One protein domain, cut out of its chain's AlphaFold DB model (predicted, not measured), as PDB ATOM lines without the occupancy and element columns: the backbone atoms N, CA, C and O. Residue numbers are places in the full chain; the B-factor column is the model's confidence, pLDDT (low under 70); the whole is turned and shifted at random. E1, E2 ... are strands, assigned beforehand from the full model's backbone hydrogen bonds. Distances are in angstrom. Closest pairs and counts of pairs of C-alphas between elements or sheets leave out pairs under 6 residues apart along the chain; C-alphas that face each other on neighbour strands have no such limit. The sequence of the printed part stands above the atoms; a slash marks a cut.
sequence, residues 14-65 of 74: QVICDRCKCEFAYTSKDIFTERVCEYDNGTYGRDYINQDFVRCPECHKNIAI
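This is residues 14 to 65 of the 74 residues of an uncharacterized protein of Methanobrevibacter sp (UniProt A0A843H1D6). A long, strongly twisted hairpin of E3 and E4 makes the length of the domain, with the short E5 folding back beside the last residues of E4. At that same end lies a second, small hairpin, E1 and E2, while the loop of residues 39 to 46 closes the far end. The printed part has 52 residues, with no named helix and five strands, E1 to E5 in order along the chain; the larger sheet runs E3, E4, E5, antiparallel, and the class is all strand. The whole is loose, with a radius of gyration of the C-alphas of 13.4 A, and elongated, spanning 38 by 22 by 15 A.

E4, residues 47 to 55, is 23.9 A long and begins at C-alpha 47 (-25.480, -39.306, -25.721). E3, residues 31 to 38, is 19.6 A long and bends by 54 degrees at residue 35. E5 is residues 62 to 65, ending at C-alpha 65 (-15.928, -43.373, -41.322). E1 is residues 14 to 16, from C-alpha 14 (-10.852, -45.563, -49.524), and E2 is residues 23 to 26.

E3, E4 and E5 form a meander, each strand the antiparallel neighbour of the one before. In the hairpin E3 and E4, at 146 degrees, N 34 and O 51 are 2.9 A apart, within hydrogen-bond range. In the hairpin E4 and E5, at 110 degrees, N 63 and O 54 are 2.8 A apart. In the antiparallel hairpin E1 and E2, N 15 and O 24 are 2.9 A apart. E1 and E5 are near each other; E2 and E5 are apart. The closest C-alphas of E2 and E4, Tyr 26 and Val 54, are 7.5 A apart.

The two farthest C-alphas, Ala 25 and Tyr 44, are 38.4 A apart. The printed part has no cut and no long link. Residues 38 to 47 have pLDDT under 70.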
ATOM      1  N   GLN A  14     -10.193 -46.213 -48.403       82.81
ATOM      2  CA  GLN A  14     -10.852 -45.563 -49.524       82.81
ATOM      3  C   GLN A  14     -12.324 -45.384 -49.183       82.81
ATOM      4  O   GLN A  14     -12.931 -46.231 -48.525       82.81
ATOM      5  N   VAL A  15     -12.901 -44.269 -49.618       84.94
ATOM      6  CA  VAL A  15     -14.315 -43.977 -49.406       84.94
ATOM      7  C   VAL A  15     -14.938 -43.458 -50.692       84.94
ATOM      8  O   VAL A  15     -14.321 -42.723 -51.466       84.94
ATOM      9  N   ILE A  16     -16.195 -43.835 -50.907       86.31
ATOM     10  CA  ILE A  16     -17.013 -43.323 -51.999       86.31
ATOM     11  C   ILE A  16     -17.985 -42.317 -51.405       86.31
ATOM     12  O   ILE A  16     -18.795 -42.641 -50.535       86.31
ATOM     13  N   CYS A  17     -17.930 -41.081 -51.884       86.50
ATOM     14  CA  CYS A  17     -18.876 -40.066 -51.455       86.50
ATOM     15  C   CYS A  17     -20.270 -40.341 -52.033       86.50
ATOM     16  O   CYS A  17     -20.452 -40.444 -53.247       86.50
ATOM     17  N   ASP A  18     -21.290 -40.375 -51.176       87.00
ATOM     18  CA  ASP A  18     -22.676 -40.623 -51.579       87.00
ATOM     19  C   ASP A  18     -23.245 -39.531 -52.503       87.00
ATOM     20  O   ASP A  18     -24.146 -39.824 -53.293       87.00
ATOM     21  N   ARG A  19     -22.708 -38.305 -52.420       87.50
ATOM     22  CA  ARG A  19     -23.178 -37.121 -53.151       87.50
ATOM     23  C   ARG A  19     -22.571 -36.991 -54.550       87.50
ATOM     24  O   ARG A  19     -23.320 -36.946 -55.516       87.50
ATOM     25  N   CYS A  20     -21.241 -36.913 -54.665       88.31
ATOM     26  CA  CYS A  20     -20.547 -36.793 -55.965       88.31
ATOM     27  C   CYS A  20     -20.312 -38.152 -56.642       88.31
ATOM     28  O   CYS A  20     -19.895 -38.174 -57.795       88.31
ATOM     29  N   LYS A  21     -20.505 -39.275 -55.929       86.12
ATOM     30  CA  LYS A  21     -20.100 -40.627 -56.368       86.12
ATOM     31  C   LYS A  21     -18.609 -40.741 -56.701       86.12
ATOM     32  O   LYS A  21     -18.198 -41.647 -57.414       86.12
ATOM     33  N   CYS A  22     -17.808 -39.819 -56.175       83.31
ATOM     34  CA  CYS A  22     -16.374 -39.799 -56.354       83.31
ATOM     35  C   CYS A  22     -15.700 -40.683 -55.297       83.31
ATOM     36  O   CYS A  22     -16.042 -40.621 -54.113       83.31
ATOM     37  N   GLU A  23     -14.781 -41.528 -55.755       85.75
ATOM     38  CA  GLU A  23     -13.958 -42.410 -54.931       85.75
ATOM     39  C   GLU A  23     -12.617 -41.731 -54.658       85.75
ATOM     40  O   GLU A  23     -11.977 -41.214 -55.580       85.75
ATOM     41  N   PHE A  24     -12.210 -41.701 -53.392       83.06
ATOM     42  CA  PHE A  24     -10.929 -41.134 -52.995       83.06
ATOM     43  C   PHE A  24     -10.329 -41.894 -51.811       83.06
ATOM     44  O   PHE A  24     -11.038 -42.422 -50.952       83.06
ATOM     45  N   ALA A  25      -9.000 -41.948 -51.791       83.25
ATOM     46  CA  ALA A  25      -8.223 -42.478 -50.682       83.25
ATOM     47  C   ALA A  25      -8.033 -41.403 -49.606       83.25
ATOM     48  O   ALA A  25      -7.979 -40.211 -49.924       83.25
ATOM     49  N   TYR A  26      -7.912 -41.824 -48.350       80.81
ATOM     50  CA  TYR A  26      -7.634 -40.934 -47.224       80.81
ATOM     51  C   TYR A  26      -6.566 -41.518 -46.293       80.81
ATOM     52  O   TYR A  26      -6.353 -42.734 -46.204       80.81
ATOM     53  N   THR A  27      -5.885 -40.621 -45.587       82.56
ATOM     54  CA  THR A  27      -4.852 -40.923 -44.590       82.56
ATOM     55  C   THR A  27      -5.315 -40.503 -43.196       82.56
ATOM     56  O   THR A  27      -6.354 -39.865 -43.045       82.56
ATOM     57  N   SER A  28      -4.539 -40.806 -42.150       79.06
ATOM     58  CA  SER A  28      -4.863 -40.382 -40.773       79.06
ATOM     59  C   SER A  28      -4.936 -38.870 -40.608       79.06
ATOM     60  O   SER A  28      -5.632 -38.396 -39.719       79.06
ATOM     61  N   LYS A  29      -4.227 -38.111 -41.448       80.88
ATOM     62  CA  LYS A  29      -4.215 -36.642 -41.404       80.88
ATOM     63  C   LYS A  29      -5.508 -36.032 -41.944       80.88
ATOM     64  O   LYS A  29      -5.828 -34.900 -41.600       80.88
ATOM     65  N   ASP A  30      -6.225 -36.776 -42.781       82.19
ATOM     66  CA  ASP A  30      -7.486 -36.342 -43.386       82.19
ATOM     67  C   ASP A  30      -8.690 -36.626 -42.475       82.19
ATOM     68  O   ASP A  30      -9.800 -36.156 -42.747       82.19
ATOM     69  N   ILE A  31      -8.475 -37.404 -41.408       85.12
ATOM     70  CA  ILE A  31      -9.492 -37.770 -40.430       85.12
ATOM     71  C   ILE A  31      -9.598 -36.666 -39.383       85.12
ATOM     72  O   ILE A  31      -8.607 -36.251 -38.782       85.12
ATOM     73  N   PHE A  32     -10.824 -36.233 -39.118       86.25
ATOM     74  CA  PHE A  32     -11.142 -35.357 -38.000       86.25
ATOM     75  C   PHE A  32     -12.326 -35.921 -37.221       86.25
ATOM     76  O   PHE A  32     -13.249 -36.505 -37.788       86.25
ATOM     77  N   THR A  33     -12.290 -35.750 -35.907       86.00
ATOM     78  CA  THR A  33     -13.312 -36.269 -35.000       86.00
ATOM     79  C   THR A  33     -14.266 -35.146 -34.615       86.00
ATOM     80  O   THR A  33     -13.835 -34.112 -34.101       86.00
ATOM     81  N   GLU A  34     -15.563 -35.353 -34.825       85.19
ATOM     82  CA  GLU A  34     -16.609 -34.446 -34.345       85.19
ATOM     83  C   GLU A  34     -17.492 -35.155 -33.310       85.19
ATOM     84  O   GLU A  34     -17.741 -36.361 -33.388       85.19
ATOM     85  N   ARG A  35     -17.985 -34.396 -32.324       81.00
ATOM     86  CA  ARG A  35     -18.984 -34.892 -31.368       81.00
ATOM     87  C   ARG A  35     -20.358 -34.812 -32.011       81.00
ATOM     88  O   ARG A  35     -20.874 -33.713 -32.215       81.00
ATOM     89  N   VAL A  36     -20.962 -35.961 -32.283       79.69
ATOM     90  CA  VAL A  36     -22.324 -36.044 -32.812       79.69
ATOM     91  C   VAL A  36     -23.278 -36.532 -31.733       79.69
ATOM     92  O   VAL A  36     -22.926 -37.369 -30.903       79.69
ATOM     93  N   CYS A  37     -24.478 -35.958 -31.714       74.94
ATOM     94  CA  CYS A  37     -25.545 -36.417 -30.834       74.94
ATOM     95  C   CYS A  37     -26.118 -37.701 -31.434       74.94
ATOM     96  O   CYS A  37     -26.732 -37.658 -32.503       74.94
ATOM     97  N   GLU A  38     -25.916 -38.823 -30.755       69.38
ATOM     98  CA  GLU A  38     -26.617 -40.056 -31.075       69.38
ATOM     99  C   GLU A  38     -27.975 -39.985 -30.374       69.38
ATOM    100  O   GLU A  38     -28.067 -39.871 -29.151       69.38
ATOM    101  N   TYR A  39     -29.050 -39.933 -31.160       61.69
ATOM    102  CA  TYR A  39     -30.395 -40.027 -30.608       61.69
ATOM    103  C   TYR A  39     -30.675 -41.498 -30.321       61.69
ATOM    104  O   TYR A  39     -31.132 -42.235 -31.196       61.69
ATOM    105  N   ASP A  40     -30.386 -41.918 -29.095       59.75
ATOM    106  CA  ASP A  40     -30.772 -43.237 -28.622       59.75
ATOM    107  C   ASP A  40     -32.299 -43.259 -28.447       59.75
ATOM    108  O   ASP A  40     -32.872 -42.553 -27.614       59.75
ATOM    109  N   ASN A  41     -32.992 -44.022 -29.297       58.19
ATOM    110  CA  ASN A  41     -34.454 -44.009 -29.448       58.19
ATOM    111  C   ASN A  41     -35.213 -44.658 -28.263       58.19
ATOM    112  O   ASN A  41     -36.304 -45.201 -28.440       58.19
ATOM    113  N   GLY A  42     -34.633 -44.652 -27.062       57.75
ATOM    114  CA  GLY A  42     -35.175 -45.314 -25.873       57.75
ATOM    115  C   GLY A  42     -34.760 -44.702 -24.535       57.75
ATOM    116  O   GLY A  42     -35.363 -45.041 -23.515       57.75
ATOM    117  N   THR A  43     -33.809 -43.766 -24.511       55.28
ATOM    118  CA  THR A  43     -33.299 -43.182 -23.268       55.28
ATOM    119  C   THR A  43     -33.328 -41.662 -23.393       55.28
ATOM    120  O   THR A  43     -32.815 -41.107 -24.353       55.28
ATOM    121  N   TYR A  44     -33.918 -40.950 -22.429       55.97
ATOM    122  CA  TYR A  44     -33.992 -39.475 -22.411       55.97
ATOM    123  C   TYR A  44     -32.616 -38.788 -22.197       55.97
ATOM    124  O   TYR A  44     -32.544 -37.658 -21.710       55.97
ATOM    125  N   GLY A  45     -31.516 -39.471 -22.523       55.00
ATOM    126  CA  GLY A  45     -30.154 -38.957 -22.515       55.00
ATOM    127  C   GLY A  45     -29.761 -38.485 -23.911       55.00
ATOM    128  O   GLY A  45     -30.004 -39.162 -24.903       55.00
ATOM    129  N   ARG A  46     -29.160 -37.296 -24.004       57.50
ATOM    130  CA  ARG A  46     -28.385 -36.927 -25.194       57.50
ATOM    131  C   ARG A  46     -27.007 -37.545 -25.035       57.50
ATOM    132  O   ARG A  46     -26.163 -36.957 -24.357       57.50
ATOM    133  N   ASP A  47     -26.804 -38.711 -25.630       66.00
ATOM    134  CA  ASP A  47     -25.480 -39.306 -25.721       66.00
ATOM    135  C   ASP A  47     -24.710 -38.648 -26.868       66.00
ATOM    136  O   ASP A  47     -25.197 -38.476 -27.987       66.00
ATOM    137  N   TYR A  48     -23.503 -38.187 -26.554       70.12
ATOM    138  CA  TYR A  48     -22.603 -37.599 -27.536       70.12
ATOM    139  C   TYR A  48     -21.494 -38.598 -27.802       70.12
ATOM    140  O   TYR A  48     -20.664 -38.834 -26.923       70.12
ATOM    141  N   ILE A  49     -21.455 -39.135 -29.015       78.62
ATOM    142  CA  ILE A  49     -20.370 -40.005 -29.454       78.62
ATOM    143  C   ILE A  49     -19.342 -39.185 -30.233       78.62
ATOM    144  O   ILE A  49     -19.670 -38.226 -30.936       78.62
ATOM    145  N   ASN A  50     -18.076 -39.558 -30.084       80.44
ATOM    146  CA  ASN A  50     -17.025 -39.088 -30.972       80.44
ATOM    147  C   ASN A  50     -17.115 -39.916 -32.255       80.44
ATOM    148  O   ASN A  50     -16.965 -41.135 -32.203       80.44
ATOM    149  N   GLN A  51     -17.382 -39.263 -33.383       84.12
ATOM    150  CA  GLN A  51     -17.455 -39.898 -34.693       84.12
ATOM    151  C   GLN A  51     -16.344 -39.326 -35.570       84.12
ATOM    152  O   GLN A  51     -16.156 -38.109 -35.638       84.12
ATOM    153  N   ASP A  52     -15.615 -40.208 -36.245       87.44
ATOM    154  CA  ASP A  52     -14.569 -39.808 -37.179       87.44
ATOM    155  C   ASP A  52     -15.162 -39.543 -38.562       87.44
ATOM    156  O   ASP A  52     -16.017 -40.287 -39.056       87.44
ATOM    157  N   PHE A  53     -14.677 -38.483 -39.198       87.94
ATOM    158  CA  PHE A  53     -15.101 -38.034 -40.513       87.94
ATOM    159  C   PHE A  53     -13.905 -37.788 -41.420       87.94
ATOM    160  O   PHE A  53     -12.818 -37.422 -40.977       87.94
ATOM    161  N   VAL A  54     -14.150 -37.926 -42.718       89.69
ATOM    162  CA  VAL A  54     -13.262 -37.454 -43.783       89.69
ATOM    163  C   VAL A  54     -14.031 -36.510 -44.691       89.69
ATOM    164  O   VAL A  54     -15.243 -36.648 -44.884       89.69
ATOM    165  N   ARG A  55     -13.341 -35.522 -45.260       89.00
ATOM    166  CA  ARG A  55     -13.977 -34.519 -46.115       89.00
ATOM    167  C   ARG A  55     -13.773 -34.867 -47.579       89.00
ATOM    168  O   ARG A  55     -12.649 -35.013 -48.040       89.00
ATOM    169  N   CYS A  56     -14.870 -34.955 -48.327       88.50
ATOM    170  CA  CYS A  56     -14.800 -35.174 -49.766       88.50
ATOM    171  C   CYS A  56     -14.057 -34.013 -50.462       88.50
ATOM    172  O   CYS A  56     -14.450 -32.860 -50.259       88.50
ATOM    173  N   PRO A  57     -13.048 -34.278 -51.311       84.94
ATOM    174  CA  PRO A  57     -12.286 -33.222 -51.980       84.94
ATOM    175  C   PRO A  57     -13.110 -32.452 -53.022       84.94
ATOM    176  O   PRO A  57     -12.874 -31.266 -53.216       84.94
ATOM    177  N   GLU A  58     -14.111 -33.092 -53.639       86.56
ATOM    178  CA  GLU A  58     -14.916 -32.486 -54.710       86.56
ATOM    179  C   GLU A  58     -16.101 -31.669 -54.180       86.56
ATOM    180  O   GLU A  58     -16.361 -30.556 -54.622       86.56
ATOM    181  N   CYS A  59     -16.870 -32.237 -53.244       88.75
ATOM    182  CA  CYS A  59     -18.114 -31.620 -52.766       88.75
ATOM    183  C   CYS A  59     -18.041 -31.110 -51.326       88.75
ATOM    184  O   CYS A  59     -19.039 -30.608 -50.806       88.75
ATOM    185  N   HIS A  60     -16.886 -31.278 -50.672       87.88
ATOM    186  CA  HIS A  60     -16.602 -30.821 -49.312       87.88
ATOM    187  C   HIS A  60     -17.544 -31.344 -48.224       87.88
ATOM    188  O   HIS A  60     -17.527 -30.820 -47.109       87.88
ATOM    189  N   LYS A  61     -18.343 -32.374 -48.531       88.38
ATOM    190  CA  LYS A  61     -19.225 -33.056 -47.584       88.38
ATOM    191  C   LYS A  61     -18.397 -33.899 -46.610       88.38
ATOM    192  O   LYS A  61     -17.480 -34.599 -47.042       88.38
ATOM    193  N   ASN A  62     -18.766 -33.856 -45.332       89.38
ATOM    194  CA  ASN A  62     -18.209 -34.722 -44.295       89.38
ATOM    195  C   ASN A  62     -18.834 -36.115 -44.430       89.38
ATOM    196  O   ASN A  62     -20.058 -36.251 -44.503       89.38
ATOM    197  N   ILE A  63     -17.995 -37.141 -44.501       89.06
ATOM    198  CA  ILE A  63     -18.398 -38.540 -44.631       89.06
ATOM    199  C   ILE A  63     -17.922 -39.256 -43.376       89.06
ATOM    200  O   ILE A  63     -16.729 -39.251 -43.087       89.06
ATOM    201  N   ALA A  64     -18.861 -39.834 -42.630       87.50
ATOM    202  CA  ALA A  64     -18.544 -40.601 -41.436       87.50
ATOM    203  C   ALA A  64     -17.787 -41.869 -41.837       87.50
ATOM    204  O   ALA A  64     -18.257 -42.627 -42.690       87.50
ATOM    205  N   ILE A  65     -16.639 -42.104 -41.211       84.56
ATOM    206  CA  ILE A  65     -15.928 -43.373 -41.322       84.56
ATOM    207  C   ILE A  65     -16.246 -44.218 -40.085       84.56
ATOM    208  O   ILE A  65     -16.392 -43.673 -38.984       84.56
TER     209      ILE A  65